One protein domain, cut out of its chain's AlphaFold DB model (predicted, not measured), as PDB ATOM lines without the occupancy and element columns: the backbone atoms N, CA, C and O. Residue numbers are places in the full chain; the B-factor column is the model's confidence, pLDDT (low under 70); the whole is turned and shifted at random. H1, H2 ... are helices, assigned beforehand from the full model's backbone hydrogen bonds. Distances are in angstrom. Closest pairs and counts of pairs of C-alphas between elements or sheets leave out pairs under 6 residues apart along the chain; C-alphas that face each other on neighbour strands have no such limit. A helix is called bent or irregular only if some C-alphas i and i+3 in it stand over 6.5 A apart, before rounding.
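This is residues 2 to 135 and 173 to 255 of the 292 residues of an uncharacterized protein of Clostridia bacterium (UniProt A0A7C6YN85). A flat, loose slab of helices: long H3 and H6b run side by side through its middle, H7, H8 and H9 gather at one end, and H1, H4, H5 and H6a form a loose group at the other. H9 slants away, its residues 250 to 254 sticking out with Ser 255. H3, H6b, H7, H8 and H9 make an up-and-down bundle, each running against the one before. The printed part has 217 residues with nine named helices, H1 to H9, and no named strand: all helix, loose, radius of gyration of the C-alphas 21.4 A, spans 68 by 47 by 25 A.

H1, residues 2 to 15, touches no helix. H6, residues 96 to 131, by its hydrogen bonds one helix, is bent: C-alphas 105 and 108 are 7.1 A apart, and arms H6a, residues 96 to 105, and H6b, residues 108 to 131, stand at 59 degrees, a steep tilt. H2, residues 30 to 33, touches H6b at residues 127 to 131 alone, closest C-alphas Tyr 32 and His 127, 6.2 A. H3, residues 39 to 60, irregular with C-alphas 56 and 59 7.4 A apart, touches H6b, closest C-alphas Asn 42 and Val 128, 5.7 A, at a shallow tilt of 17 degrees, opposite ways. H4, residues 62 to 70, is near H6a. H5, residues 82 to 92, only just touches H6a with 3 pairs of C-alphas within 8 A, closest Cys 89 and Glu 96, 6.6 A. H7, residues 176 to 192, touches H3, closest C-alphas Glu 47 and Ile 188, 6.2 A. H8, residues 207 to 219, and H9, residues 231 to 254, form a hairpin, H9 touching with residues 233 to 241 alone, closest C-alphas Val 214 and Ala 237, 5.5 A. Each O i to N i+4 pair is within hydrogen-bond range in H4, H5, H6a, H6b, H7, H8 and H9, but 9 of 10 in H1 and 16 of 18 in H3; H2 is too short for one.

H1 begins at C-alpha 2 (-31.269, 25.629, -31.102); H9, 33.7 A long, ends at C-alpha 254 (-40.217, 62.584, 7.079). H3 measures 32.0 A, H6b 35.5 A.

The farthest C-alphas, Arg 2 and Gly 222, are 69.2 A apart. Residues 136 to 172 are not printed; C-alphas 135 and 173 are 10.6 A apart. Links H1 to H2, H4 to H5, H7 to H8 and H8 to H9 are long. The pLDDT is under 70 at residues 2 to 26, 173 to 174, 225 to 229 and 245 to 255.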
ATOM      1  N   ARG A   2     -31.729  25.922 -32.488       39.03
ATOM      2  CA  ARG A   2     -31.269  25.629 -31.102       39.03
ATOM      3  C   ARG A   2     -31.911  26.476 -29.975       39.03
ATOM      4  O   ARG A   2     -32.072  25.969 -28.873       39.03
ATOM      5  N   LYS A   3     -32.328  27.726 -30.234       37.19
ATOM      6  CA  LYS A   3     -32.964  28.616 -29.227       37.19
ATOM      7  C   LYS A   3     -34.379  28.171 -28.817       37.19
ATOM      8  O   LYS A   3     -34.747  28.284 -27.654       37.19
ATOM      9  N   THR A   4     -35.141  27.598 -29.747       37.75
ATOM     10  CA  THR A   4     -36.528  27.152 -29.528       37.75
ATOM     11  C   THR A   4     -36.614  25.953 -28.575       37.75
ATOM     12  O   THR A   4     -37.534  25.864 -27.769       37.75
ATOM     13  N   PHE A   5     -35.610  25.069 -28.597       40.41
ATOM     14  CA  PHE A   5     -35.528  23.901 -27.712       40.41
ATOM     15  C   PHE A   5     -35.282  24.272 -26.242       40.41
ATOM     16  O   PHE A   5     -35.824  23.630 -25.347       40.41
ATOM     17  N   PHE A   6     -34.488  25.313 -25.978       47.44
ATOM     18  CA  PHE A   6     -34.176  25.741 -24.612       47.44
ATOM     19  C   PHE A   6     -35.358  26.473 -23.962       47.44
ATOM     20  O   PHE A   6     -35.697  26.194 -22.816       47.44
ATOM     21  N   ILE A   7     -36.043  27.326 -24.732       49.53
ATOM     22  CA  ILE A   7     -37.265  28.018 -24.298       49.53
ATOM     23  C   ILE A   7     -38.377  27.005 -24.017       49.53
ATOM     24  O   ILE A   7     -38.991  27.069 -22.961       49.53
ATOM     25  N   ASN A   8     -38.582  26.012 -24.890       46.59
ATOM     26  CA  ASN A   8     -39.563  24.951 -24.641       46.59
ATOM     27  C   ASN A   8     -39.190  24.084 -23.434       46.59
ATOM     28  O   ASN A   8     -40.077  23.661 -22.708       46.59
ATOM     29  N   ARG A   9     -37.898  23.861 -23.157       47.19
ATOM     30  CA  ARG A   9     -37.437  23.116 -21.973       47.19
ATOM     31  C   ARG A   9     -37.622  23.899 -20.674       47.19
ATOM     32  O   ARG A   9     -37.945  23.295 -19.656       47.19
ATOM     33  N   LEU A  10     -37.429  25.215 -20.700       50.66
ATOM     34  CA  LEU A  10     -37.682  26.094 -19.562       50.66
ATOM     35  C   LEU A  10     -39.188  26.250 -19.326       50.66
ATOM     36  O   LEU A  10     -39.660  26.027 -18.221       50.66
ATOM     37  N   VAL A  11     -39.959  26.507 -20.382       50.75
ATOM     38  CA  VAL A  11     -41.423  26.546 -20.338       50.75
ATOM     39  C   VAL A  11     -41.995  25.187 -19.923       50.75
ATOM     40  O   VAL A  11     -42.935  25.178 -19.152       50.75
ATOM     41  N   ALA A  12     -41.417  24.045 -20.310       52.38
ATOM     42  CA  ALA A  12     -41.817  22.715 -19.825       52.38
ATOM     43  C   ALA A  12     -41.387  22.447 -18.367       52.38
ATOM     44  O   ALA A  12     -42.147  21.854 -17.599       52.38
ATOM     45  N   LYS A  13     -40.206  22.936 -17.946       50.69
ATOM     46  CA  LYS A  13     -39.784  22.976 -16.530       50.69
ATOM     47  C   LYS A  13     -40.720  23.839 -15.681       50.69
ATOM     48  O   LYS A  13     -40.922  23.528 -14.509       50.69
ATOM     49  N   LEU A  14     -41.276  24.902 -16.263       46.88
ATOM     50  CA  LEU A  14     -42.205  25.806 -15.593       46.88
ATOM     51  C   LEU A  14     -43.665  25.296 -15.644       46.88
ATOM     52  O   LEU A  14     -44.397  25.404 -14.665       46.88
ATOM     53  N   ARG A  15     -44.071  24.643 -16.748       46.22
ATOM     54  CA  ARG A  15     -45.404  24.040 -16.984       46.22
ATOM     55  C   ARG A  15     -45.625  22.693 -16.291       46.22
ATOM     56  O   ARG A  15     -46.748  22.205 -16.279       46.22
ATOM     57  N   GLY A  16     -44.604  22.106 -15.666       44.09
ATOM     58  CA  GLY A  16     -44.783  20.948 -14.784       44.09
ATOM     59  C   GLY A  16     -44.830  19.580 -15.469       44.09
ATOM     60  O   GLY A  16     -45.278  18.624 -14.841       44.09
ATOM     61  N   GLU A  17     -44.326  19.434 -16.699       41.69
ATOM     62  CA  GLU A  17     -44.233  18.109 -17.348       41.69
ATOM     63  C   GLU A  17     -43.116  17.224 -16.762       41.69
ATOM     64  O   GLU A  17     -43.115  16.018 -16.967       41.69
ATOM     65  N   ASN A  18     -42.224  17.781 -15.933       40.66
ATOM     66  CA  ASN A  18     -41.318  17.011 -15.077       40.66
ATOM     67  C   ASN A  18     -41.388  17.538 -13.637       40.66
ATOM     68  O   ASN A  18     -40.640  18.427 -13.234       40.66
ATOM     69  N   ASN A  19     -42.332  16.990 -12.866       39.72
ATOM     70  CA  ASN A  19     -42.616  17.287 -11.456       39.72
ATOM     71  C   ASN A  19     -41.490  16.864 -10.491       39.72
ATOM     72  O   ASN A  19     -41.712  16.111  -9.545       39.72
ATOM     73  N   LYS A  20     -40.281  17.392 -10.658       49.41
ATOM     74  CA  LYS A  20     -39.322  17.478  -9.558       49.41
ATOM     75  C   LYS A  20     -38.730  18.877  -9.562       49.41
ATOM     76  O   LYS A  20     -37.963  19.254 -10.440       49.41
ATOM     77  N   ILE A  21     -39.099  19.666  -8.553       57.97
ATOM     78  CA  ILE A  21     -38.218  20.732  -8.072       57.97
ATOM     79  C   ILE A  21     -36.981  19.980  -7.568       57.97
ATOM     80  O   ILE A  21     -36.979  19.501  -6.435       57.97
ATOM     81  N   GLU A  22     -36.017  19.748  -8.461       52.06
ATOM     82  CA  GLU A  22     -34.745  19.077  -8.187       52.06
ATOM     83  C   GLU A  22     -33.861  20.037  -7.397       52.06
ATOM     84  O   GLU A  22     -32.904  20.616  -7.899       52.06
ATOM     85  N   ALA A  23     -34.242  20.262  -6.147       55.06
ATOM     86  CA  ALA A  23     -33.388  20.896  -5.171       55.06
ATOM     87  C   ALA A  23     -32.873  19.786  -4.256       55.06
ATOM     88  O   ALA A  23     -33.649  19.182  -3.513       55.06
ATOM     89  N   ASN A  24     -31.573  19.495  -4.340       60.34
ATOM     90  CA  ASN A  24     -30.886  18.697  -3.323       60.34
ATOM     91  C   ASN A  24     -31.181  19.310  -1.945       60.34
ATOM     92  O   ASN A  24     -31.280  20.530  -1.845       60.34
ATOM     93  N   LYS A  25     -31.347  18.496  -0.894       68.12
ATOM     94  CA  LYS A  25     -31.625  18.986   0.474       68.12
ATOM     95  C   LYS A  25     -30.508  19.909   0.977       68.12
ATOM     96  O   LYS A  25     -29.404  19.880   0.441       68.12
ATOM     97  N   ILE A  26     -30.790  20.830   1.917       69.00
ATOM     98  CA  ILE A  26     -29.688  21.589   2.556       69.00
ATOM     99  C   ILE A  26     -29.048  20.599   3.509       69.00
ATOM    100  O   ILE A  26     -29.730  20.064   4.380       69.00
ATOM    101  N   GLU A  27     -27.760  20.346   3.332       73.62
ATOM    102  CA  GLU A  27     -26.992  19.636   4.341       73.62
ATOM    103  C   GLU A  27     -26.634  20.626   5.445       73.62
ATOM    104  O   GLU A  27     -25.893  21.590   5.231       73.62
ATOM    105  N   TYR A  28     -27.229  20.414   6.615       73.69
ATOM    106  CA  TYR A  28     -26.892  21.148   7.822       73.69
ATOM    107  C   TYR A  28     -25.737  20.423   8.519       73.69
ATOM    108  O   TYR A  28     -25.892  19.248   8.872       73.69
ATOM    109  N   PRO A  29     -24.574  21.073   8.697       78.50
ATOM    110  CA  PRO A  29     -23.448  20.461   9.383       78.50
ATOM    111  C   PRO A  29     -23.760  20.287  10.881       78.50
ATOM    112  O   PRO A  29     -24.728  20.847  11.404       78.50
ATOM    113  N   SER A  30     -22.980  19.450  11.569       81.06
ATOM    114  CA  SER A  30     -23.292  18.971  12.926       81.06
ATOM    115  C   SER A  30     -23.478  20.091  13.959       81.06
ATOM    116  O   SER A  30     -24.258  19.954  14.903       81.06
ATOM    117  N   GLU A  31     -22.821  21.220  13.723       81.50
ATOM    118  CA  GLU A  31     -22.871  22.453  14.487       81.50
ATOM    119  C   GLU A  31     -24.316  22.952  14.602       81.50
ATOM    120  O   GLU A  31     -24.724  23.330  15.689       81.50
ATOM    121  N   TYR A  32     -25.166  22.830  13.570       79.81
ATOM    122  CA  TYR A  32     -26.582  23.256  13.623       79.81
ATOM    123  C   TYR A  32     -27.409  22.557  14.717       79.81
ATOM    124  O   TYR A  32     -28.518  22.998  15.027       79.81
ATOM    125  N   TYR A  33     -26.877  21.490  15.313       81.00
ATOM    126  CA  TYR A  33     -27.511  20.715  16.375       81.00
ATOM    127  C   TYR A  33     -26.807  20.845  17.736       81.00
ATOM    128  O   TYR A  33     -27.263  20.239  18.706       81.00
ATOM    129  N   GLN A  34     -25.708  21.600  17.817       84.94
ATOM    130  CA  GLN A  34     -24.972  21.861  19.056       84.94
ATOM    131  C   GLN A  34     -25.582  23.052  19.797       84.94
ATOM    132  O   GLN A  34     -25.737  24.126  19.225       84.94
ATOM    133  N   GLU A  35     -25.930  22.862  21.068       85.69
ATOM    134  CA  GLU A  35     -26.500  23.925  21.899       85.69
ATOM    135  C   GLU A  35     -25.489  25.060  22.115       85.69
ATOM    136  O   GLU A  35     -24.333  24.822  22.459       85.69
ATOM    137  N   THR A  36     -25.940  26.301  21.934       85.44
ATOM    138  CA  THR A  36     -25.185  27.513  22.271       85.44
ATOM    139  C   THR A  36     -26.138  28.599  22.748       85.44
ATOM    140  O   THR A  36     -27.257  28.759  22.248       85.44
ATOM    141  N   ARG A  37     -25.657  29.411  23.688       80.00
ATOM    142  CA  ARG A  37     -26.357  30.615  24.149       80.00
ATOM    143  C   ARG A  37     -25.812  31.897  23.533       80.00
ATOM    144  O   ARG A  37     -26.257  32.985  23.906       80.00
ATOM    145  N   ASP A  38     -24.935  31.809  22.544       86.62
ATOM    146  CA  ASP A  38     -24.548  32.981  21.772       86.62
ATOM    147  C   ASP A  38     -25.661  33.353  20.769       86.62
ATOM    148  O   ASP A  38     -25.928  32.655  19.788       86.62
ATOM    149  N   ILE A  39     -26.346  34.470  21.043       87.00
ATOM    150  CA  ILE A  39     -27.414  35.012  20.187       87.00
ATOM    151  C   ILE A  39     -26.869  35.368  18.802       87.00
ATOM    152  O   ILE A  39     -27.534  35.118  17.798       87.00
ATOM    153  N   LYS A  40     -25.672  35.957  18.735       90.31
ATOM    154  CA  LYS A  40     -25.073  36.436  17.489       90.31
ATOM    155  C   LYS A  40     -24.648  35.261  16.622       90.31
ATOM    156  O   LYS A  40     -24.966  35.255  15.438       90.31
ATOM    157  N   GLU A  41     -24.023  34.248  17.215       92.19
ATOM    158  CA  GLU A  41     -23.680  32.994  16.532       92.19
ATOM    159  C   GLU A  41     -24.930  32.333  15.931       92.19
ATOM    160  O   GLU A  41     -24.982  32.043  14.736       92.19
ATOM    161  N   ASN A  42     -25.983  32.180  16.738       92.12
ATOM    162  CA  ASN A  42     -27.256  31.612  16.304       92.12
ATOM    163  C   ASN A  42     -27.888  32.386  15.131       92.12
ATOM    164  O   ASN A  42     -28.379  31.786  14.173       92.12
ATOM    165  N   LEU A  43     -27.860  33.720  15.179       94.44
ATOM    166  CA  LEU A  43     -28.403  34.571  14.119       94.44
ATOM    167  C   LEU A  43     -27.546  34.563  12.845       94.44
ATOM    168  O   LEU A  43     -28.109  34.589  11.751       94.44
ATOM    169  N   LEU A  44     -26.218  34.469  12.958       94.44
ATOM    170  CA  LEU A  44     -25.322  34.317  11.807       94.44
ATOM    171  C   LEU A  44     -25.582  32.998  11.071       94.44
ATOM    172  O   LEU A  44     -25.709  32.992   9.846       94.44
ATOM    173  N   MET A  45     -25.748  31.893  11.805       92.44
ATOM    174  CA  MET A  45     -26.094  30.595  11.209       92.44
ATOM    175  C   MET A  45     -27.453  30.621  10.501       92.44
ATOM    176  O   MET A  45     -27.629  29.995   9.449       92.44
ATOM    177  N   TYR A  46     -28.416  31.356  11.063       95.75
ATOM    178  CA  TYR A  46     -29.715  31.581  10.436       95.75
ATOM    179  C   TYR A  46     -29.604  32.410   9.153       95.75
ATOM    180  O   TYR A  46     -30.191  32.053   8.130       95.75
ATOM    181  N   GLU A  47     -28.833  33.499   9.186       96.75
ATOM    182  CA  GLU A  47     -28.571  34.344   8.023       96.75
ATOM    183  C   GLU A  47     -27.941  33.536   6.879       96.75
ATOM    184  O   GLU A  47     -28.395  33.615   5.734       96.75
ATOM    185  N   GLU A  48     -26.935  32.717   7.190       95.38
ATOM    186  CA  GLU A  48     -26.287  31.831   6.226       95.38
ATOM    187  C   GLU A  48     -27.277  30.818   5.632       95.38
ATOM    188  O   GLU A  48     -27.324  30.637   4.411       95.38
ATOM    189  N   ALA A  49     -28.117  30.199   6.469       94.56
ATOM    190  CA  ALA A  49     -29.137  29.260   6.014       94.56
ATOM    191  C   ALA A  49     -30.122  29.926   5.038       94.56
ATOM    192  O   ALA A  49     -30.356  29.392   3.954       94.56
ATOM    193  N   ILE A  50     -30.637  31.123   5.347       95.88
ATOM    194  CA  ILE A  50     -31.538  31.841   4.431       95.88
ATOM    195  C   ILE A  50     -30.834  32.195   3.115       95.88
ATOM    196  O   ILE A  50     -31.442  32.047   2.052       95.88
ATOM    197  N   LYS A  51     -29.563  32.615   3.140       95.94
ATOM    198  CA  LYS A  51     -28.790  32.877   1.910       95.94
ATOM    199  C   LYS A  51     -28.665  31.621   1.041       95.94
ATOM    200  O   LYS A  51     -28.837  31.705  -0.180       95.94
ATOM    201  N   LYS A  52     -28.442  30.447   1.648       93.94
ATOM    202  CA  LYS A  52     -28.421  29.151   0.943       93.94
ATOM    203  C   LYS A  52     -29.789  28.800   0.350       93.94
ATOM    204  O   LYS A  52     -29.852  28.446  -0.828       93.94
ATOM    205  N   ILE A  53     -30.875  28.960   1.115       92.62
ATOM    206  CA  ILE A  53     -32.259  28.748   0.643       92.62
ATOM    207  C   ILE A  53     -32.552  29.660  -0.556       92.62
ATOM    208  O   ILE A  53     -32.989  29.189  -1.604       92.62
ATOM    209  N   LYS A  54     -32.256  30.960  -0.442       93.56
ATOM    210  CA  LYS A  54     -32.457  31.928  -1.528       93.56
ATOM    211  C   LYS A  54     -31.698  31.521  -2.788       93.56
ATOM    212  O   LYS A  54     -32.284  31.464  -3.862       93.56
ATOM    213  N   THR A  55     -30.415  31.195  -2.653       91.88
ATOM    214  CA  THR A  55     -29.561  30.799  -3.784       91.88
ATOM    215  C   THR A  55     -30.103  29.554  -4.485       91.88
ATOM    216  O   THR A  55     -30.189  29.513  -5.710       91.88
ATOM    217  N   ARG A  56     -30.544  28.557  -3.712       87.19
ATOM    218  CA  ARG A  56     -31.162  27.326  -4.221       87.19
ATOM    219  C   ARG A  56     -32.415  27.584  -5.046       87.19
ATOM    220  O   ARG A  56     -32.616  26.925  -6.065       87.19
ATOM    221  N   TYR A  57     -33.273  28.492  -4.590       88.31
ATOM    222  CA  TYR A  57     -34.554  28.764  -5.238       88.31
ATOM    223  C   TYR A  57     -34.519  29.944  -6.218       88.31
ATOM    224  O   TYR A  57     -35.517  30.185  -6.894       88.31
ATOM    225  N   ALA A  58     -33.376  30.621  -6.375       89.25
ATOM    226  CA  ALA A  58     -33.187  31.721  -7.321       89.25
ATOM    227  C   ALA A  58     -33.618  31.397  -8.771       89.25
ATOM    228  O   ALA A  58     -34.250  32.261  -9.386       89.25
ATOM    229  N   PRO A  59     -33.402  30.176  -9.316       86.56
ATOM    230  CA  PRO A  59     -33.886  29.813 -10.654       86.56
ATOM    231  C   PRO A  59     -35.414  29.831 -10.817       86.56
ATOM    232  O   PRO A  59     -35.914  29.821 -11.933       86.56
ATOM    233  N   TYR A  60     -36.158  29.828  -9.709       85.62
ATOM    234  CA  TYR A  60     -37.622  29.852  -9.671       85.62
ATOM    235  C   TYR A  60     -38.167  31.219  -9.209       85.62
ATOM    236  O   TYR A  60     -39.328  31.335  -8.796       85.62
ATOM    237  N   SER A  61     -37.312  32.246  -9.200       87.88
ATOM    238  CA  SER A  61     -37.702  33.622  -8.895       87.88
ATOM    239  C   SER A  61     -38.494  34.248 -10.044       87.88
ATOM    240  O   SER A  61     -38.385  33.814 -11.194       87.88
ATOM    241  N   LEU A  62     -39.305  35.260  -9.726       87.94
ATOM    242  CA  LEU A  62     -40.052  35.988 -10.752       87.94
ATOM    243  C   LEU A  62     -39.076  36.726 -11.674       87.94
ATOM    244  O   LEU A  62     -39.161  36.638 -12.894       87.94
ATOM    245  N   GLU A  63     -38.075  37.347 -11.063       91.81
ATOM    246  CA  GLU A  63     -37.020  38.102 -11.716       91.81
ATOM    247  C   GLU A  63     -36.291  37.249 -12.757       91.81
ATOM    248  O   GLU A  63     -36.138  37.672 -13.905       91.81
ATOM    249  N   GLN A  64     -35.912  36.020 -12.390       90.00
ATOM    250  CA  GLN A  64     -35.263  35.093 -13.312       90.00
ATOM    251  C   GLN A  64     -36.203  34.658 -14.442       90.00
ATOM    252  O   GLN A  64     -35.786  34.649 -15.600       90.00
ATOM    253  N   ALA A  65     -37.467  34.350 -14.138       89.38
ATOM    254  CA  ALA A  65     -38.438  33.944 -15.152       89.38
ATOM    255  C   ALA A  65     -38.664  35.044 -16.206       89.38
ATOM    256  O   ALA A  65     -38.694  34.758 -17.407       89.38
ATOM    257  N   PHE A  66     -38.775  36.307 -15.780       91.88
ATOM    258  CA  PHE A  66     -38.923  37.451 -16.686       91.88
ATOM    259  C   PHE A  66     -37.641  37.747 -17.461       91.88
ATOM    260  O   PHE A  66     -37.702  37.917 -18.680       91.88
ATOM    261  N   ARG A  67     -36.471  37.690 -16.812       92.12
ATOM    262  CA  ARG A  67     -35.178  37.823 -17.498       92.12
ATOM    263  C   ARG A  67     -35.028  36.788 -18.610       92.12
ATOM    264  O   ARG A  67     -34.585  37.121 -19.704       92.12
ATOM    265  N   GLU A  68     -35.400  35.539 -18.359       88.94
ATOM    266  CA  GLU A  68     -35.285  34.467 -19.353       88.94
ATOM    267  C   GLU A  68     -36.287  34.615 -20.502       88.94
ATOM    268  O   GLU A  68     -35.970  34.277 -21.646       88.94
ATOM    269  N   LYS A  69     -37.493  35.115 -20.213       89.69
ATOM    270  CA  LYS A  69     -38.559  35.261 -21.205       89.69
ATOM    271  C   LYS A  69     -38.408  36.511 -22.071       89.69
ATOM    272  O   LYS A  69     -38.660  36.435 -23.274       89.69
ATOM    273  N   PHE A  70     -38.027  37.630 -21.464       91.38
ATOM    274  CA  PHE A  70     -38.081  38.962 -22.069       91.38
ATOM    275  C   PHE A  70     -36.724  39.679 -22.103       91.38
ATOM    276  O   PHE A  70     -36.588  40.666 -22.812       91.38
ATOM    277  N   GLY A  71     -35.697  39.159 -21.421       88.44
ATOM    278  CA  GLY A  71     -34.336  39.711 -21.429       88.44
ATOM    279  C   GLY A  71     -34.026  40.670 -20.275       88.44
ATOM    280  O   GLY A  71     -32.855  40.942 -20.018       88.44
ATOM    281  N   GLU A  72     -35.040  41.119 -19.536       92.44
ATOM    282  CA  GLU A  72     -34.916  42.031 -18.395       92.44
ATOM    283  C   GLU A  72     -35.662  41.462 -17.177       92.44
ATOM    284  O   GLU A  72     -36.727  40.858 -17.320       92.44
ATOM    285  N   GLU A  73     -35.104  41.623 -15.974       93.06
ATOM    286  CA  GLU A  73     -35.781  41.199 -14.741       93.06
ATOM    287  C   GLU A  73     -37.043  42.024 -14.496       93.06
ATOM    288  O   GLU A  73     -37.052  43.235 -14.704       93.06
ATOM    289  N   LEU A  74     -38.066  41.374 -13.950       90.31
ATOM    290  CA  LEU A  74     -39.238  42.040 -13.402       90.31
ATOM    291  C   LEU A  74     -39.594  41.381 -12.066       90.31
ATOM    292  O   LEU A  74     -39.687  40.154 -11.989       90.31
ATOM    293  N   SER A  75     -39.719  42.180 -11.007       86.62
ATOM    294  CA  SER A  75     -39.996  41.694  -9.649       86.62
ATOM    295  C   SER A  75     -41.461  41.873  -9.262       86.62
ATOM    296  O   SER A  75     -42.174  42.685  -9.849       86.62
ATOM    297  N   ASP A  76     -41.895  41.167  -8.212       79.44
ATOM    298  CA  ASP A  76     -43.263  41.265  -7.673       79.44
ATOM    299  C   ASP A  76     -43.621  42.725  -7.293       79.44
ATOM    300  O   ASP A  76     -44.774  43.143  -7.357       79.44
ATOM    301  N   VAL A  77     -42.616  43.526  -6.914       78.31
ATOM    302  CA  VAL A  77     -42.777  44.937  -6.524       78.31
ATOM    303  C   VAL A  77     -43.011  45.840  -7.734       78.31
ATOM    304  O   VAL A  77     -43.700  46.848  -7.613       78.31
ATOM    305  N   ASP A  78     -42.466  45.502  -8.902       82.56
ATOM    306  CA  ASP A  78     -42.582  46.352 -10.091       82.56
ATOM    307  C   ASP A  78     -44.017  46.372 -10.631       82.56
ATOM    308  O   ASP A  78     -44.483  47.418 -11.073       82.56
ATOM    309  N   PHE A  79     -44.760  45.274 -10.461       80.50
ATOM    310  CA  PHE A  79     -46.192  45.180 -10.776       80.50
ATOM    311  C   PHE A  79     -47.091  46.092  -9.929       80.50
ATOM    312  O   PHE A  79     -48.261  46.281 -10.256       80.50
ATOM    313  N   VAL A  80     -46.569  46.676  -8.847       79.00
ATOM    314  CA  VAL A  80     -47.300  47.666  -8.040       79.00
ATOM    315  C   VAL A  80     -47.320  49.041  -8.723       79.00
ATOM    316  O   VAL A  80     -48.218  49.840  -8.461       79.00
ATOM    317  N   TYR A  81     -46.354  49.320  -9.602       80.56
ATOM    318  CA  TYR A  81     -46.093  50.645 -10.161       80.56
ATOM    319  C   TYR A  81     -46.331  50.653 -11.677       80.56
ATOM    320  O   TYR A  81     -45.523  50.137 -12.449       80.56
ATOM    321  N   GLN A  82     -47.445  51.249 -12.115       83.12
ATOM    322  CA  GLN A  82     -47.846  51.246 -13.529       83.12
ATOM    323  C   GLN A  82     -46.795  51.889 -14.442       83.12
ATOM    324  O   GLN A  82     -46.537  51.392 -15.530       83.12
ATOM    325  N   ASP A  83     -46.163  52.971 -13.997       86.69
ATOM    326  CA  ASP A  83     -45.074  53.648 -14.700       86.69
ATOM    327  C   ASP A  83     -43.883  52.715 -14.960       86.69
ATOM    328  O   ASP A  83     -43.312  52.731 -16.053       86.69
ATOM    329  N   ARG A  84     -43.544  51.840 -14.004       87.00
ATOM    330  CA  ARG A  84     -42.482  50.838 -14.179       87.00
ATOM    331  C   ARG A  84     -42.861  49.770 -15.193       87.00
ATOM    332  O   ARG A  84     -42.013  49.397 -16.001       87.00
ATOM    333  N   ILE A  85     -44.111  49.311 -15.168       90.44
ATOM    334  CA  ILE A  85     -44.633  48.344 -16.140       90.44
ATOM    335  C   ILE A  85     -44.660  48.947 -17.543       90.44
ATOM    336  O   ILE A  85     -44.118  48.341 -18.462       90.44
ATOM    337  N   THR A  86     -45.188  50.161 -17.709       89.44
ATOM    338  CA  THR A  86     -45.189  50.867 -18.997       89.44
ATOM    339  C   THR A  86     -43.769  51.026 -19.535       89.44
ATOM    340  O   THR A  86     -43.487  50.635 -20.666       89.44
ATOM    341  N   ALA A  87     -42.839  51.504 -18.703       91.62
ATOM    342  CA  ALA A  87     -41.451  51.673 -19.112       91.62
ATOM    343  C   ALA A  87     -40.782  50.328 -19.462       91.62
ATOM    344  O   ALA A  87     -39.965  50.261 -20.381       91.62
ATOM    345  N   TYR A  88     -41.114  49.247 -18.750       93.00
ATOM    346  CA  TYR A  88     -40.638  47.902 -19.073       93.00
ATOM    347  C   TYR A  88     -41.193  47.416 -20.419       93.00
ATOM    348  O   TYR A  88     -40.425  46.919 -21.245       93.00
ATOM    349  N   CYS A  89     -42.495  47.590 -20.662       92.81
ATOM    350  CA  CYS A  89     -43.165  47.257 -21.920       92.81
ATOM    351  C   CYS A  89     -42.512  47.957 -23.117       92.81
ATOM    352  O   CYS A  89     -42.204  47.311 -24.119       92.81
ATOM    353  N   GLU A  90     -42.232  49.257 -22.990       93.81
ATOM    354  CA  GLU A  90     -41.562  50.053 -24.023       93.81
ATOM    355  C   GLU A  90     -40.149  49.541 -24.323       93.81
ATOM    356  O   GLU A  90     -39.810  49.295 -25.485       93.81
ATOM    357  N   ARG A  91     -39.329  49.322 -23.283       94.19
ATOM    358  CA  ARG A  91     -37.950  48.827 -23.439       94.19
ATOM    359  C   ARG A  91     -37.895  47.437 -24.066       94.19
ATOM    360  O   ARG A  91     -37.054  47.187 -24.928       94.19
ATOM    361  N   ASN A  92     -38.793  46.548 -23.647       92.44
ATOM    362  CA  ASN A  92     -38.777  45.135 -24.034       92.44
ATOM    363  C   ASN A  92     -39.678  44.824 -25.239       92.44
ATOM    364  O   ASN A  92     -39.671  43.695 -25.725       92.44
ATOM    365  N   ARG A  93     -40.409  45.821 -25.764       93.56
ATOM    366  CA  ARG A  93     -41.351  45.694 -26.893       93.56
ATOM    367  C   ARG A  93     -42.400  44.603 -26.664       93.56
ATOM    368  O   ARG A  93     -42.645  43.765 -27.531       93.56
ATOM    369  N   VAL A  94     -43.003  44.624 -25.482       93.38
ATOM    370  CA  VAL A  94     -44.037  43.680 -25.037       93.38
ATOM    371  C   VAL A  94     -45.260  44.438 -24.560       93.38
ATOM    372  O   VAL A  94     -45.140  45.564 -24.087       93.38
ATOM    373  N   THR A  95     -46.441  43.838 -24.697       91.69
ATOM    374  CA  THR A  95     -47.675  44.437 -24.174       91.69
ATOM    375  C   THR A  95     -47.891  44.050 -22.714       91.69
ATOM    376  O   THR A  95     -47.396  43.020 -22.247       91.69
ATOM    377  N   GLU A  96     -48.671  44.851 -21.992       90.69
ATOM    378  CA  GLU A  96     -49.031  44.545 -20.606       90.69
ATOM    379  C   GLU A  96     -49.790  43.211 -20.510       90.69
ATOM    380  O   GLU A  96     -49.525  42.405 -19.618       90.69
ATOM    381  N   GLU A  97     -50.658  42.902 -21.479       90.44
ATOM    382  CA  GLU A  97     -51.364  41.619 -21.533       90.44
ATOM    383  C   GLU A  97     -50.396  40.438 -21.643       90.44
ATOM    384  O   GLU A  97     -50.622  39.402 -21.022       90.44
ATOM    385  N   GLN A  98     -49.299  40.584 -22.394       89.00
ATOM    386  CA  GLN A  98     -48.282  39.538 -22.516       89.00
ATOM    387  C   GLN A  98     -47.527  39.314 -21.200       89.00
ATOM    388  O   GLN A  98     -47.218  38.163 -20.874       89.00
ATOM    389  N   LEU A  99     -47.252  40.379 -20.438       90.81
ATOM    390  CA  LEU A  99     -46.632  40.275 -19.114       90.81
ATOM    391  C   LEU A  99     -47.566  39.574 -18.124       90.81
ATOM    392  O   LEU A  99     -47.150  38.619 -17.469       90.81
ATOM    393  N   LEU A 100     -48.829  40.006 -18.063       87.62
ATOM    394  CA  LEU A 100     -49.837  39.454 -17.155       87.62
ATOM    395  C   LEU A 100     -50.169  37.996 -17.479       87.62
ATOM    396  O   LEU A 100     -50.350  37.177 -16.579       87.62
ATOM    397  N   GLU A 101     -50.246  37.645 -18.762       88.19
ATOM    398  CA  GLU A 101     -50.471  36.264 -19.180       88.19
ATOM    399  C   GLU A 101     -49.277  35.375 -18.810       88.19
ATOM    400  O   GLU A 101     -49.459  34.273 -18.289       88.19
ATOM    401  N   PHE A 102     -48.046  35.858 -18.999       88.12
ATOM    402  CA  PHE A 102     -46.861  35.117 -18.574       88.12
ATOM    403  C   PHE A 102     -46.798  34.952 -17.050       88.12
ATOM    404  O   PHE A 102     -46.560  33.841 -16.576       88.12
ATOM    405  N   GLU A 103     -47.079  36.012 -16.284       86.06
ATOM    406  CA  GLU A 103     -47.176  35.968 -14.822       86.06
ATOM    407  C   GLU A 103     -48.191  34.902 -14.377       86.06
ATOM    408  O   GLU A 103     -47.861  33.994 -13.607       86.06
ATOM    409  N   ARG A 104     -49.412  34.929 -14.925       85.69
ATOM    410  CA  ARG A 104     -50.458  33.935 -14.628       85.69
ATOM    411  C   ARG A 104     -49.997  32.502 -14.877       85.69
ATOM    412  O   ARG A 104     -50.324  31.624 -14.077       85.69
ATOM    413  N   GLN A 105     -49.229  32.264 -15.940       84.50
ATOM    414  CA  GLN A 105     -48.717  30.933 -16.274       84.50
ATOM    415  C   GLN A 105     -47.698  30.411 -15.251       84.50
ATOM    416  O   GLN A 105     -47.715  29.222 -14.933       84.50
ATOM    417  N   ILE A 106     -46.833  31.271 -14.706       83.12
ATOM    418  CA  ILE A 106     -45.770  30.861 -13.768       83.12
ATOM    419  C   ILE A 106     -46.211  30.884 -12.295       83.12
ATOM    420  O   ILE A 106     -45.633  30.183 -11.456       83.12
ATOM    421  N   MET A 107     -47.270  31.628 -11.961       82.62
ATOM    422  CA  MET A 107     -47.740  31.808 -10.582       82.62
ATOM    423  C   MET A 107     -48.077  30.515  -9.816       82.62
ATOM    424  O   MET A 107     -47.734  30.425  -8.632       82.62
ATOM    425  N   PRO A 108     -48.711  29.481 -10.407       82.88
ATOM    426  CA  PRO A 108     -48.976  28.231  -9.695       82.88
ATOM    427  C   PRO A 108     -47.700  27.541  -9.196       82.88
ATOM    428  O   PRO A 108     -47.653  27.059  -8.061       82.88
ATOM    429  N   GLN A 109     -46.647  27.519 -10.014       80.00
ATOM    430  CA  GLN A 109     -45.361  26.947  -9.624       80.00
ATOM    431  C   GLN A 109     -44.641  27.838  -8.611       80.00
ATOM    432  O   GLN A 109     -44.142  27.331  -7.605       80.00
ATOM    433  N   ARG A 110     -44.653  29.157  -8.833       82.38
ATOM    434  CA  ARG A 110     -44.120  30.162  -7.906       82.38
ATOM    435  C   ARG A 110     -44.686  29.968  -6.498       82.38
ATOM    436  O   ARG A 110     -43.921  29.859  -5.547       82.38
ATOM    437  N   LYS A 111     -46.009  29.812  -6.361       84.50
ATOM    438  CA  LYS A 111     -46.675  29.553  -5.070       84.50
ATOM    439  C   LYS A 111     -46.137  28.300  -4.372       84.50
ATOM    440  O   LYS A 111     -45.842  28.349  -3.180       84.50
ATOM    441  N   ARG A 112     -45.955  27.197  -5.108       84.06
ATOM    442  CA  ARG A 112     -45.381  25.950  -4.561       84.06
ATOM    443  C   ARG A 112     -43.936  26.141  -4.104       84.06
ATOM    444  O   ARG A 112     -43.554  25.622  -3.060       84.06
ATOM    445  N   VAL A 113     -43.134  26.883  -4.866       84.50
ATOM    446  CA  VAL A 113     -41.746  27.196  -4.501       84.50
ATOM    447  C   VAL A 113     -41.694  28.088  -3.262       84.50
ATOM    448  O   VAL A 113     -40.972  27.766  -2.326       84.50
ATOM    449  N   CYS A 114     -42.504  29.146  -3.199       87.94
ATOM    450  CA  CYS A 114     -42.593  30.016  -2.027       87.94
ATOM    451  C   CYS A 114     -43.011  29.246  -0.766       87.94
ATOM    452  O   CYS A 114     -42.480  29.509   0.310       87.94
ATOM    453  N   GLN A 115     -43.904  28.258  -0.891       89.00
ATOM    454  CA  GLN A 115     -44.243  27.369   0.219       89.00
ATOM    455  C   GLN A 115     -43.035  26.541   0.680       89.00
ATOM    456  O   GLN A 115     -42.779  26.467   1.877       89.00
ATOM    457  N   LYS A 116     -42.249  25.968  -0.238       90.12
ATOM    458  CA  LYS A 116     -41.025  25.239   0.134       90.12
ATOM    459  C   LYS A 116     -39.984  26.141   0.796       90.12
ATOM    460  O   LYS A 116     -39.424  25.763   1.817       90.12
ATOM    461  N   ILE A 117     -39.776  27.347   0.257       91.75
ATOM    462  CA  ILE A 117     -38.915  28.372   0.864       91.75
ATOM    463  C   ILE A 117     -39.373  28.654   2.300       91.75
ATOM    464  O   ILE A 117     -38.546  28.675   3.204       91.75
ATOM    465  N   ASN A 118     -40.681  28.838   2.525       93.69
ATOM    466  CA  ASN A 118     -41.232  29.042   3.866       93.69
ATOM    467  C   ASN A 118     -40.902  27.882   4.800       93.69
ATOM    468  O   ASN A 118     -40.388  28.116   5.886       93.69
ATOM    469  N   GLU A 119     -41.173  26.650   4.374       93.12
ATOM    470  CA  GLU A 119     -40.957  25.461   5.197       93.12
ATOM    471  C   GLU A 119     -39.464  25.249   5.537       93.12
ATOM    472  O   GLU A 119     -39.141  24.933   6.682       93.12
ATOM    473  N   GLU A 120     -38.538  25.488   4.597       94.62
ATOM    474  CA  GLU A 120     -37.091  25.442   4.879       94.62
ATOM    475  C   GLU A 120     -36.641  26.579   5.819       94.62
ATOM    476  O   GLU A 120     -35.786  26.367   6.678       94.62
ATOM    477  N   ILE A 121     -37.235  27.775   5.713       95.31
ATOM    478  CA  ILE A 121     -36.965  28.889   6.637       95.31
ATOM    479  C   ILE A 121     -37.480  28.580   8.044       95.31
ATOM    480  O   ILE A 121     -36.799  28.902   9.017       95.31
ATOM    481  N   GLU A 122     -38.669  27.987   8.173       94.94
ATOM    482  CA  GLU A 122     -39.192  27.562   9.474       94.94
ATOM    483  C   GLU A 122     -38.296  26.486  10.095       94.94
ATOM    484  O   GLU A 122     -37.970  26.580  11.277       94.94
ATOM    485  N   LEU A 123     -37.782  25.538   9.302       94.69
ATOM    486  CA  LEU A 123     -36.778  24.588   9.785       94.69
ATOM    487  C   LEU A 123     -35.514  25.297  10.300       94.69
ATOM    488  O   LEU A 123     -35.063  25.021  11.410       94.69
ATOM    489  N   ALA A 124     -34.980  26.262   9.544       95.00
ATOM    490  CA  ALA A 124     -33.830  27.057   9.976       95.00
ATOM    491  C   ALA A 124     -34.098  27.803  11.298       95.00
ATOM    492  O   ALA A 124     -33.219  27.861  12.158       95.00
ATOM    493  N   LYS A 125     -35.318  28.321  11.509       94.38
ATOM    494  CA  LYS A 125     -35.711  28.918  12.796       94.38
ATOM    495  C   LYS A 125     -35.726  27.878  13.908       94.38
ATOM    496  O   LYS A 125     -35.252  28.164  15.003       94.38
ATOM    497  N   TYR A 126     -36.251  26.683  13.655       93.06
ATOM    498  CA  TYR A 126     -36.266  25.623  14.658       93.06
ATOM    499  C   TYR A 126     -34.862  25.186  15.074       93.06
ATOM    500  O   TYR A 126     -34.646  24.968  16.263       93.06
ATOM    501  N   HIS A 127     -33.894  25.132  14.153       93.12
ATOM    502  CA  HIS A 127     -32.493  24.896  14.520       93.12
ATOM    503  C   HIS A 127     -31.979  25.961  15.491       93.12
ATOM    504  O   HIS A 127     -31.421  25.614  16.527       93.12
ATOM    505  N   VAL A 128     -32.241  27.244  15.223       92.62
ATOM    506  CA  VAL A 128     -31.883  28.335  16.147       92.62
ATOM    507  C   VAL A 128     -32.532  28.143  17.518       92.62
ATOM    508  O   VAL A 128     -31.864  28.268  18.540       92.62
ATOM    509  N   MET A 129     -33.825  27.813  17.554       89.69
ATOM    510  CA  MET A 129     -34.552  27.604  18.808       89.69
ATOM    511  C   MET A 129     -34.013  26.400  19.592       89.69
ATOM    512  O   MET A 129     -33.849  26.502  20.804       89.69
ATOM    513  N   LEU A 130     -33.684  25.285  18.932       89.00
ATOM    514  CA  LEU A 130     -33.056  24.146  19.607       89.00
ATOM    515  C   LEU A 130     -31.690  24.491  20.171       89.00
ATOM    516  O   LEU A 130     -31.387  24.092  21.291       89.00
ATOM    517  N   ARG A 131     -30.874  25.216  19.402       90.00
ATOM    518  CA  ARG A 131     -29.553  25.642  19.860       90.00
ATOM    519  C   ARG A 131     -29.660  26.521  21.103       90.00
ATOM    520  O   ARG A 131     -28.848  26.374  22.008       90.00
ATOM    521  N   ASP A 132     -30.706  27.343  21.182       86.69
ATOM    522  CA  ASP A 132     -31.056  28.166  22.347       86.69
ATOM    523  C   ASP A 132     -31.650  27.375  23.539       86.69
ATOM    524  O   ASP A 132     -31.952  27.947  24.588       86.69
ATOM    525  N   GLY A 133     -31.830  26.057  23.403       82.81
ATOM    526  CA  GLY A 133     -32.370  25.179  24.444       82.81
ATOM    527  C   GLY A 133     -33.902  25.125  24.505       82.81
ATOM    528  O   GLY A 133     -34.456  24.673  25.507       82.81
ATOM    529  N   GLN A 134     -34.607  25.581  23.464       83.88
ATOM    530  CA  GLN A 134     -36.066  25.461  23.385       83.88
ATOM    531  C   GLN A 134     -36.497  24.010  23.132       83.88
ATOM    532  O   GLN A 134     -35.773  23.209  22.536       83.88
ATOM    533  N   THR A 135     -37.711  23.665  23.565       83.06
ATOM    534  CA  THR A 135     -38.231  22.303  23.390       83.06
ATOM    535  C   THR A 135     -38.590  21.979  21.938       83.06
ATOM    536  O   THR A 135     -38.950  22.837  21.131       83.06
ATOM    537  N   LYS A 173     -41.984  28.969  28.877       55.06
ATOM    538  CA  LYS A 173     -42.261  30.399  28.995       55.06
ATOM    539  C   LYS A 173     -41.450  31.096  27.910       55.06
ATOM    540  O   LYS A 173     -40.225  30.992  27.901       55.06
ATOM    541  N   GLU A 174     -42.136  31.765  26.985       61.00
ATOM    542  CA  GLU A 174     -41.490  32.613  25.986       61.00
ATOM    543  C   GLU A 174     -40.674  33.681  26.722       61.00
ATOM    544  O   GLU A 174     -41.216  34.573  27.373       61.00
ATOM    545  N   SER A 175     -39.352  33.522  26.704       76.50
ATOM    546  CA  SER A 175     -38.439  34.453  27.355       76.50
ATOM    547  C   SER A 175     -38.237  35.681  26.472       76.50
ATOM    548  O   SER A 175     -38.357  35.618  25.245       76.50
ATOM    549  N   ALA A 176     -37.863  36.805  27.080       77.44
ATOM    550  CA  ALA A 176     -37.500  38.021  26.350       77.44
ATOM    551  C   ALA A 176     -36.405  37.749  25.305       77.44
ATOM    552  O   ALA A 176     -36.417  38.284  24.201       77.44
ATOM    553  N   ARG A 177     -35.492  36.829  25.623       81.44
ATOM    554  CA  ARG A 177     -34.454  36.349  24.713       81.44
ATOM    555  C   ARG A 177     -35.024  35.675  23.459       81.44
ATOM    556  O   ARG A 177     -34.580  35.983  22.354       81.44
ATOM    557  N   VAL A 178     -36.026  34.805  23.606       83.06
ATOM    558  CA  VAL A 178     -36.709  34.169  22.464       83.06
ATOM    559  C   VAL A 178     -37.406  35.217  21.594       83.06
ATOM    560  O   VAL A 178     -37.351  35.125  20.367       83.06
ATOM    561  N   ILE A 179     -37.993  36.250  22.206       83.25
ATOM    562  CA  ILE A 179     -38.602  37.381  21.489       83.25
ATOM    563  C   ILE A 179     -37.549  38.122  20.654       83.25
ATOM    564  O   ILE A 179     -37.761  38.330  19.458       83.25
ATOM    565  N   VAL A 180     -36.398  38.463  21.247       86.38
ATOM    566  CA  VAL A 180     -35.280  39.116  20.542       86.38
ATOM    567  C   VAL A 180     -34.796  38.259  19.372       86.38
ATOM    568  O   VAL A 180     -34.667  38.769  18.256       86.38
ATOM    569  N   LEU A 181     -34.589  36.953  19.578       89.31
ATOM    570  CA  LEU A 181     -34.186  36.028  18.513       89.31
ATOM    571  C   LEU A 181     -35.209  36.006  17.371       89.31
ATOM    572  O   LEU A 181     -34.841  36.203  16.215       89.31
ATOM    573  N   ARG A 182     -36.499  35.814  17.672       89.75
ATOM    574  CA  ARG A 182     -37.574  35.760  16.663       89.75
ATOM    575  C   ARG A 182     -37.705  37.060  15.881       89.75
ATOM    576  O   ARG A 182     -37.800  37.029  14.651       89.75
ATOM    577  N   ALA A 183     -37.682  38.193  16.575       88.19
ATOM    578  CA  ALA A 183     -37.759  39.503  15.945       88.19
ATOM    579  C   ALA A 183     -36.550  39.747  15.029       88.19
ATOM    580  O   ALA A 183     -36.716  40.175  13.887       88.19
ATOM    581  N   THR A 184     -35.351  39.379  15.479       92.56
ATOM    582  CA  THR A 184     -34.121  39.563  14.700       92.56
ATOM    583  C   THR A 184     -34.049  38.618  13.499       92.56
ATOM    584  O   THR A 184     -33.701  39.050  12.402       92.56
ATOM    585  N   MET A 185     -34.487  37.363  13.642       94.50
ATOM    586  CA  MET A 185     -34.673  36.441  12.514       94.50
ATOM    587  C   MET A 185     -35.653  37.008  11.473       94.50
ATOM    588  O   MET A 185     -35.410  36.909  10.270       94.50
ATOM    589  N   SER A 186     -36.735  37.661  11.909       92.12
ATOM    590  CA  SER A 186     -37.666  38.347  11.000       92.12
ATOM    591  C   SER A 186     -36.994  39.498  10.236       92.12
ATOM    592  O   SER A 186     -37.180  39.636   9.022       92.12
ATOM    593  N   THR A 187     -36.150  40.285  10.914       91.88
ATOM    594  CA  THR A 187     -35.328  41.325  10.280       91.88
ATOM    595  C   THR A 187     -34.370  40.736   9.243       91.88
ATOM    596  O   THR A 187     -34.346  41.201   8.107       91.88
ATOM    597  N   ILE A 188     -33.639  39.672   9.587       95.88
ATOM    598  CA  ILE A 188     -32.713  38.978   8.677       95.88
ATOM    599  C   ILE A 188     -33.447  38.467   7.434       95.88
ATOM    600  O   ILE A 188     -33.032  38.737   6.304       95.88
ATOM    601  N   LYS A 189     -34.583  37.785   7.626       95.38
ATOM    602  CA  LYS A 189     -35.434  37.301   6.534       95.38
ATOM    603  C   LYS A 189     -35.866  38.444   5.611       95.38
ATOM    604  O   LYS A 189     -35.834  38.281   4.394       95.38
ATOM    605  N   SER A 190     -36.245  39.588   6.176       91.12
ATOM    606  CA  SER A 190     -36.670  40.767   5.409       91.12
ATOM    607  C   SER A 190     -35.510  41.391   4.624       91.12
ATOM    608  O   SER A 190     -35.677  41.721   3.454       91.12
ATOM    609  N   ASN A 191     -34.324  41.486   5.232       93.69
ATOM    610  CA  ASN A 191     -33.116  42.000   4.582       93.69
ATOM    611  C   ASN A 191     -32.649  41.126   3.410       93.69
ATOM    612  O   ASN A 191     -32.124  41.660   2.435       93.69
ATOM    613  N   ILE A 192     -32.796  39.801   3.515       95.19
ATOM    614  CA  ILE A 192     -32.404  38.863   2.451       95.19
ATOM    615  C   ILE A 192     -33.515  38.699   1.408       95.19
ATOM    616  O   ILE A 192     -33.217  38.408   0.254       95.19
ATOM    617  N   ASN A 193     -34.784  38.857   1.789       93.06
ATOM    618  CA  ASN A 193     -35.953  38.547   0.963       93.06
ATOM    619  C   ASN A 193     -35.775  37.243   0.148       93.06
ATOM    620  O   ASN A 193     -35.509  37.285  -1.056       93.06
ATOM    621  N   PRO A 194     -35.900  36.062   0.775       92.19
ATOM    622  CA  PRO A 194     -35.592  34.789   0.123       92.19
ATOM    623  C   PRO A 194     -36.534  34.433  -1.032       92.19
ATOM    624  O   PRO A 194     -36.271  33.480  -1.759       92.19
ATOM    625  N   TYR A 195     -37.620  35.183  -1.213       89.38
ATOM    626  CA  TYR A 195     -38.585  34.954  -2.278       89.38
ATOM    627  C   TYR A 195     -38.173  35.608  -3.596       89.38
ATOM    628  O   TYR A 195     -38.604  35.126  -4.637       89.38
ATOM    629  N   GLY A 196     -37.358  36.664  -3.592       86.88
ATOM    630  CA  GLY A 196     -37.067  37.421  -4.810       86.88
ATOM    631  C   GLY A 196     -35.991  38.481  -4.615       86.88
ATOM    632  O   GLY A 196     -34.977  38.254  -3.943       86.88
ATOM    633  N   LYS A 197     -36.204  39.645  -5.226       87.75
ATOM    634  CA  LYS A 197     -35.241  40.744  -5.224       87.75
ATOM    635  C   LYS A 197     -34.927  41.237  -3.817       87.75
ATOM    636  O   LYS A 197     -35.806  41.482  -2.992       87.75
ATOM    637  N   GLU A 198     -33.638  41.384  -3.548       90.81
ATOM    638  CA  GLU A 198     -33.152  41.918  -2.282       90.81
ATOM    639  C   GLU A 198     -33.496  43.410  -2.149       90.81
ATOM    640  O   GLU A 198     -33.359  44.143  -3.134       90.81
ATOM    641  N   PRO A 199     -33.922  43.888  -0.964       86.75
ATOM    642  CA  PRO A 199     -34.109  45.316  -0.743       86.75
ATOM    643  C   PRO A 199     -32.783  46.071  -0.901       86.75
ATOM    644  O   PRO A 199     -31.709  45.553  -0.583       86.75
ATOM    645  N   GLU A 200     -32.860  47.323  -1.355       84.12
ATOM    646  CA  GLU A 200     -31.690  48.200  -1.438       84.12
ATOM    647  C   GLU A 200     -31.041  48.385  -0.058       84.12
ATOM    648  O   GLU A 200     -31.726  48.405   0.968       84.12
ATOM    649  N   ALA A 201     -29.720  48.587  -0.031       85.19
ATOM    650  CA  ALA A 201     -28.943  48.693   1.207       85.19
ATOM    651  C   ALA A 201     -29.504  49.734   2.193       85.19
ATOM    652  O   ALA A 201     -29.533  49.487   3.394       85.19
ATOM    653  N   LYS A 202     -30.028  50.861   1.692       81.19
ATOM    654  CA  LYS A 202     -30.617  51.933   2.514       81.19
ATOM    655  C   LYS A 202     -31.883  51.519   3.285       81.19
ATOM    656  O   LYS A 202     -32.227  52.169   4.273       81.19
ATOM    657  N   TYR A 203     -32.567  50.461   2.841       81.00
ATOM    658  CA  TYR A 203     -33.763  49.912   3.485       81.00
ATOM    659  C   TYR A 203     -33.469  48.678   4.349       81.00
ATOM    660  O   TYR A 203     -34.384  48.184   5.009       81.00
ATOM    661  N   LYS A 204     -32.226  48.171   4.344       85.62
ATOM    662  CA  LYS A 204     -31.811  47.061   5.204       85.62
ATOM    663  C   LYS A 204     -31.587  47.562   6.629       85.62
ATOM    664  O   LYS A 204     -30.950  48.591   6.852       85.62
ATOM    665  N   ASP A 205     -32.095  46.804   7.590       85.25
ATOM    666  CA  ASP A 205     -31.896  47.070   9.013       85.25
ATOM    667  C   ASP A 205     -30.583  46.434   9.489       85.25
ATOM    668  O   ASP A 205     -30.351  45.245   9.263       85.25
ATOM    669  N   ASP A 206     -29.747  47.184  10.209       88.94
ATOM    670  CA  ASP A 206     -28.525  46.649  10.819       88.94
ATOM    671  C   ASP A 206     -28.859  45.862  12.095       88.94
ATOM    672  O   ASP A 206     -28.878  46.384  13.213       88.94
ATOM    673  N   TRP A 207     -29.199  44.588  11.910       90.62
ATOM    674  CA  TRP A 207     -29.559  43.697  13.004       90.62
ATOM    675  C   TRP A 207     -28.382  43.423  13.952       90.62
ATOM    676  O   TRP A 207     -28.608  43.227  15.145       90.62
ATOM    677  N   VAL A 208     -27.142  43.458  13.448       92.25
ATOM    678  CA  VAL A 208     -25.933  43.232  14.248       92.25
ATOM    679  C   VAL A 208     -25.784  44.352  15.266       92.25
ATOM    680  O   VAL A 208     -25.701  44.075  16.462       92.25
ATOM    681  N   ARG A 209     -25.874  45.610  14.814       89.31
ATOM    682  CA  ARG A 209     -25.878  46.779  15.701       89.31
ATOM    683  C   ARG A 209     -26.998  46.700  16.741       89.31
ATOM    684  O   ARG A 209     -26.783  47.091  17.885       89.31
ATOM    685  N   LYS A 210     -28.183  46.188  16.375       86.81
ATOM    686  CA  LYS A 210     -29.295  46.033  17.328       86.81
ATOM    687  C   LYS A 210     -28.973  45.047  18.450       86.81
ATOM    688  O   LYS A 210     -29.253  45.340  19.607       86.81
ATOM    689  N   ILE A 211     -28.373  43.905  18.121       89.56
ATOM    690  CA  ILE A 211     -27.971  42.905  19.118       89.56
ATOM    691  C   ILE A 211     -26.800  43.402  19.968       89.56
ATOM    692  O   ILE A 211     -26.841  43.252  21.189       89.56
ATOM    693  N   ASP A 212     -25.791  44.023  19.351       88.94
ATOM    694  CA  ASP A 212     -24.640  44.567  20.077       88.94
ATOM    695  C   ASP A 212     -25.091  45.648  21.082       88.94
ATOM    696  O   ASP A 212     -24.675  45.611  22.233       88.94
ATOM    697  N   TYR A 213     -26.042  46.519  20.718       85.75
ATOM    698  CA  TYR A 213     -26.620  47.495  21.653       85.75
ATOM    699  C   TYR A 213     -27.320  46.839  22.852       85.75
ATOM    700  O   TYR A 213     -27.099  47.248  23.988       85.75
ATOM    701  N   VAL A 214     -28.155  45.815  22.627       84.62
ATOM    702  CA  VAL A 214     -28.831  45.099  23.728       84.62
ATOM    703  C   VAL A 214     -27.807  44.493  24.679       84.62
ATOM    704  O   VAL A 214     -27.956  44.599  25.896       84.62
ATOM    705  N   ARG A 215     -26.754  43.879  24.129       85.56
ATOM    706  CA  ARG A 215     -25.661  43.312  24.919       85.56
ATOM    707  C   ARG A 215     -24.968  44.384  25.750       85.56
ATOM    708  O   ARG A 215     -24.762  44.177  26.941       85.56
ATOM    709  N   ASP A 216     -24.642  45.519  25.146       87.69
ATOM    710  CA  ASP A 216     -23.923  46.595  25.820       87.69
ATOM    711  C   ASP A 216     -24.787  47.251  26.922       87.69
ATOM    712  O   ASP A 216     -24.283  47.546  28.006       87.69
ATOM    713  N   GLU A 217     -26.100  47.408  26.708       83.50
ATOM    714  CA  GLU A 217     -27.041  47.906  27.728       83.50
ATOM    715  C   GLU A 217     -27.196  46.964  28.928       83.50
ATOM    716  O   GLU A 217     -27.337  47.412  30.069       83.50
ATOM    717  N   LEU A 218     -27.157  45.653  28.692       82.50
ATOM    718  CA  LEU A 218     -27.175  44.661  29.765       82.50
ATOM    719  C   LEU A 218     -25.835  44.635  30.507       82.50
ATOM    720  O   LEU A 218     -25.816  44.662  31.740       82.50
ATOM    721  N   ALA A 219     -24.718  44.709  29.779       85.75
ATOM    722  CA  ALA A 219     -23.379  44.738  30.359       85.75
ATOM    723  C   ALA A 219     -23.174  45.937  31.304       85.75
ATOM    724  O   ALA A 219     -22.592  45.776  32.376       85.75
ATOM    725  N   LYS A 220     -23.730  47.116  30.979       85.50
ATOM    726  CA  LYS A 220     -23.730  48.300  31.868       85.50
ATOM    727  C   LYS A 220     -24.371  48.042  33.235       85.50
ATOM    728  O   LYS A 220     -24.061  48.741  34.195       85.50
ATOM    729  N   LYS A 221     -25.263  47.054  33.330       81.56
ATOM    730  CA  LYS A 221     -25.959  46.653  34.562       81.56
ATOM    731  C   LYS A 221     -25.315  45.433  35.231       81.56
ATOM    732  O   LYS A 221     -25.883  44.897  36.176       81.56
ATOM    733  N   GLY A 222     -24.157  44.981  34.741       79.25
ATOM    734  CA  GLY A 222     -23.506  43.751  35.198       79.25
ATOM    735  C   GLY A 222     -24.257  42.479  34.792       79.25
ATOM    736  O   GLY A 222     -24.083  41.440  35.425       79.25
ATOM    737  N   LEU A 223     -25.116  42.561  33.772       78.00
ATOM    738  CA  LEU A 223     -25.966  41.467  33.316       78.00
ATOM    739  C   LEU A 223     -25.410  40.841  32.031       78.00
ATOM    740  O   LEU A 223     -25.011  41.544  31.105       78.00
ATOM    741  N   ASP A 224     -25.419  39.508  31.968       70.06
ATOM    742  CA  ASP A 224     -25.021  38.744  30.783       70.06
ATOM    743  C   ASP A 224     -26.228  38.253  29.962       70.06
ATOM    744  O   ASP A 224     -27.049  37.466  30.443       70.06
ATOM    745  N   THR A 225     -26.253  38.629  28.676       61.12
ATOM    746  CA  THR A 225     -27.194  38.153  27.644       61.12
ATOM    747  C   THR A 225     -27.322  36.632  27.521       61.12
ATOM    748  O   THR A 225     -28.323  36.152  26.978       61.12
ATOM    749  N   GLN A 226     -26.328  35.862  27.974       66.81
ATOM    750  CA  GLN A 226     -26.316  34.397  27.903       66.81
ATOM    751  C   GLN A 226     -26.954  33.712  29.127       66.81
ATOM    752  O   GLN A 226     -27.172  32.493  29.124       66.81
ATOM    753  N   SER A 227     -27.294  34.473  30.170       60.31
ATOM    754  CA  SER A 227     -27.905  33.951  31.395       60.31
ATOM    755  C   SER A 227     -29.440  33.876  31.311       60.31
ATOM    756  O   SER A 227     -30.093  34.635  30.593       60.31
ATOM    757  N   TYR A 228     -30.047  32.922  32.029       62.47
ATOM    758  CA  TYR A 228     -31.508  32.814  32.131       62.47
ATOM    759  C   TYR A 228     -32.067  33.808  33.160       62.47
ATOM    760  O   TYR A 228     -31.450  34.040  34.194       62.47
ATOM    761  N   GLY A 229     -33.279  34.324  32.918       62.88
ATOM    762  CA  GLY A 229     -34.080  35.037  33.927       62.88
ATOM    763  C   GLY A 229     -34.124  36.566  33.821       62.88
ATOM    764  O   GLY A 229     -34.954  37.175  34.483       62.88
ATOM    765  N   GLN A 230     -33.333  37.190  32.946       71.50
ATOM    766  CA  GLN A 230     -33.239  38.658  32.795       71.50
ATOM    767  C   GLN A 230     -34.304  39.247  31.848       71.50
ATOM    768  O   GLN A 230     -34.023  40.069  30.973       71.50
ATOM    769  N   ASN A 231     -35.541  38.751  31.941       76.81
ATOM    770  CA  ASN A 231     -36.570  39.041  30.942       76.81
ATOM    771  C   ASN A 231     -36.963  40.526  30.895       76.81
ATOM    772  O   ASN A 231     -37.207  41.058  29.813       76.81
ATOM    773  N   GLU A 232     -37.035  41.197  32.043       78.69
ATOM    774  CA  GLU A 232     -37.450  42.599  32.105       78.69
ATOM    775  C   GLU A 232     -36.402  43.532  31.498       78.69
ATOM    776  O   GLU A 232     -36.739  44.423  30.716       78.69
ATOM    777  N   GLU A 233     -35.125  43.312  31.803       80.12
ATOM    778  CA  GLU A 233     -34.024  44.131  31.314       80.12
ATOM    779  C   GLU A 233     -33.786  43.925  29.822       80.12
ATOM    780  O   GLU A 233     -33.599  44.910  29.103       80.12
ATOM    781  N   ILE A 234     -33.867  42.675  29.344       78.50
ATOM    782  CA  ILE A 234     -33.794  42.363  27.911       78.50
ATOM    783  C   ILE A 234     -34.952  43.042  27.171       78.50
ATOM    784  O   ILE A 234     -34.721  43.713  26.167       78.50
ATOM    785  N   ASN A 235     -36.189  42.924  27.670       80.56
ATOM    786  CA  ASN A 235     -37.348  43.564  27.043       80.56
ATOM    787  C   ASN A 235     -37.230  45.090  27.032       80.56
ATOM    788  O   ASN A 235     -37.604  45.718  26.042       80.56
ATOM    789  N   ARG A 236     -36.694  45.696  28.099       82.00
ATOM    790  CA  ARG A 236     -36.480  47.147  28.171       82.00
ATOM    791  C   ARG A 236     -35.455  47.609  27.138       82.00
ATOM    792  O   ARG A 236     -35.777  48.471  26.326       82.00
ATOM    793  N   ALA A 237     -34.273  46.990  27.115       81.00
ATOM    794  CA  ALA A 237     -33.225  47.316  26.147       81.00
ATOM    795  C   ALA A 237     -33.702  47.098  24.699       81.00
ATOM    796  O   ALA A 237     -33.467  47.930  23.821       81.00
ATOM    797  N   TRP A 238     -34.439  46.007  24.452       82.50
ATOM    798  CA  TRP A 238     -35.028  45.717  23.145       82.50
ATOM    799  C   TRP A 238     -36.103  46.733  22.735       82.50
ATOM    800  O   TRP A 238     -36.147  47.173  21.585       82.50
ATOM    801  N   GLY A 239     -36.965  47.133  23.672       79.69
ATOM    802  CA  GLY A 239     -37.993  48.147  23.452       79.69
ATOM    803  C   GLY A 239     -37.394  49.508  23.099       79.69
ATOM    804  O   GLY A 239     -37.822  50.127  22.123       79.69
ATOM    805  N   GLU A 240     -36.363  49.937  23.829       79.75
ATOM    806  CA  GLU A 240     -35.640  51.187  23.567       79.75
ATOM    807  C   GLU A 240     -35.035  51.205  22.160       79.75
ATOM    808  O   GLU A 240     -35.265  52.152  21.406       79.75
ATOM    809  N   ILE A 241     -34.345  50.138  21.744       78.19
ATOM    810  CA  ILE A 241     -33.757  50.112  20.400       78.19
ATOM    811  C   ILE A 241     -34.803  50.014  19.288       78.19
ATOM    812  O   ILE A 241     -34.628  50.603  18.220       78.19
ATOM    813  N   CYS A 242     -35.923  49.329  19.527       73.69
ATOM    814  CA  CYS A 242     -37.032  49.305  18.576       73.69
ATOM    815  C   CYS A 242     -37.664  50.696  18.411       73.69
ATOM    816  O   CYS A 242     -38.020  51.073  17.291       73.69
ATOM    817  N   LEU A 243     -37.766  51.477  19.491       73.62
ATOM    818  CA  LEU A 243     -38.236  52.863  19.451       73.62
ATOM    819  C   LEU A 243     -37.260  53.772  18.701       73.62
ATOM    820  O   LEU A 243     -37.690  54.513  17.819       73.62
ATOM    821  N   VAL A 244     -35.957  53.673  18.982       71.38
ATOM    822  CA  VAL A 244     -34.922  54.429  18.258       71.38
ATOM    823  C   VAL A 244     -34.956  54.093  16.767       71.38
ATOM    824  O   VAL A 244     -35.052  54.998  15.944       71.38
ATOM    825  N   ALA A 245     -34.994  52.809  16.404       66.75
ATOM    826  CA  ALA A 245     -35.070  52.381  15.008       66.75
ATOM    827  C   ALA A 245     -36.359  52.860  14.315       66.75
ATOM    828  O   ALA A 245     -36.328  53.277  13.156       66.75
ATOM    829  N   LYS A 246     -37.503  52.846  15.017       64.38
ATOM    830  CA  LYS A 246     -38.766  53.392  14.498       64.38
ATOM    831  C   LYS A 246     -38.662  54.900  14.266       64.38
ATOM    832  O   LYS A 246     -39.139  55.380  13.237       64.38
ATOM    833  N   ASN A 247     -38.033  55.630  15.180       61.56
ATOM    834  CA  ASN A 247     -37.841  57.072  15.072       61.56
ATOM    835  C   ASN A 247     -36.846  57.434  13.963       61.56
ATOM    836  O   ASN A 247     -37.138  58.334  13.187       61.56
ATOM    837  N   GLU A 248     -35.745  56.695  13.802       63.22
ATOM    838  CA  GLU A 248     -34.810  56.845  12.677       63.22
ATOM    839  C   GLU A 248     -35.502  56.563  11.334       63.22
ATOM    840  O   GLU A 248     -35.367  57.332  10.381       63.22
ATOM    841  N   ARG A 249     -36.305  55.492  11.251       59.12
ATOM    842  CA  ARG A 249     -37.082  55.158  10.047       59.12
ATOM    843  C   ARG A 249     -38.115  56.232   9.727       59.12
ATOM    844  O   ARG A 249     -38.286  56.594   8.567       59.12
ATOM    845  N   SER A 250     -38.780  56.750  10.757       55.56
ATOM    846  CA  SER A 250     -39.737  57.844  10.627       55.56
ATOM    847  C   SER A 250     -39.015  59.112  10.172       55.56
ATOM    848  O   SER A 250     -39.395  59.674   9.160       55.56
ATOM    849  N   ALA A 251     -37.917  59.514  10.808       55.75
ATOM    850  CA  ALA A 251     -37.123  60.673  10.403       55.75
ATOM    851  C   ALA A 251     -36.640  60.579   8.944       55.75
ATOM    852  O   ALA A 251     -36.705  61.570   8.223       55.75
ATOM    853  N   ARG A 252     -36.253  59.387   8.465       57.94
ATOM    854  CA  ARG A 252     -35.961  59.157   7.037       57.94
ATOM    855  C   ARG A 252     -37.197  59.353   6.159       57.94
ATOM    856  O   ARG A 252     -37.123  60.086   5.179       57.94
ATOM    857  N   LEU A 253     -38.338  58.771   6.534       48.47
ATOM    858  CA  LEU A 253     -39.614  58.945   5.826       48.47
ATOM    859  C   LEU A 253     -40.123  60.400   5.853       48.47
ATOM    860  O   LEU A 253     -40.798  60.808   4.918       48.47
ATOM    861  N   TYR A 254     -39.818  61.179   6.898       45.31
ATOM    862  CA  TYR A 254     -40.217  62.584   7.079       45.31
ATOM    863  C   TYR A 254     -39.142  63.612   6.683       45.31
ATOM    864  O   TYR A 254     -39.392  64.808   6.800       45.31
ATOM    865  N   SER A 255     -37.990  63.174   6.175       43.78
ATOM    866  CA  SER A 255     -37.002  64.045   5.525       43.78
ATOM    867  C   SER A 255     -37.553  64.620   4.212       43.78
ATOM    868  O   SER A 255     -38.541  64.107   3.693       43.78
TER     869      SER A 255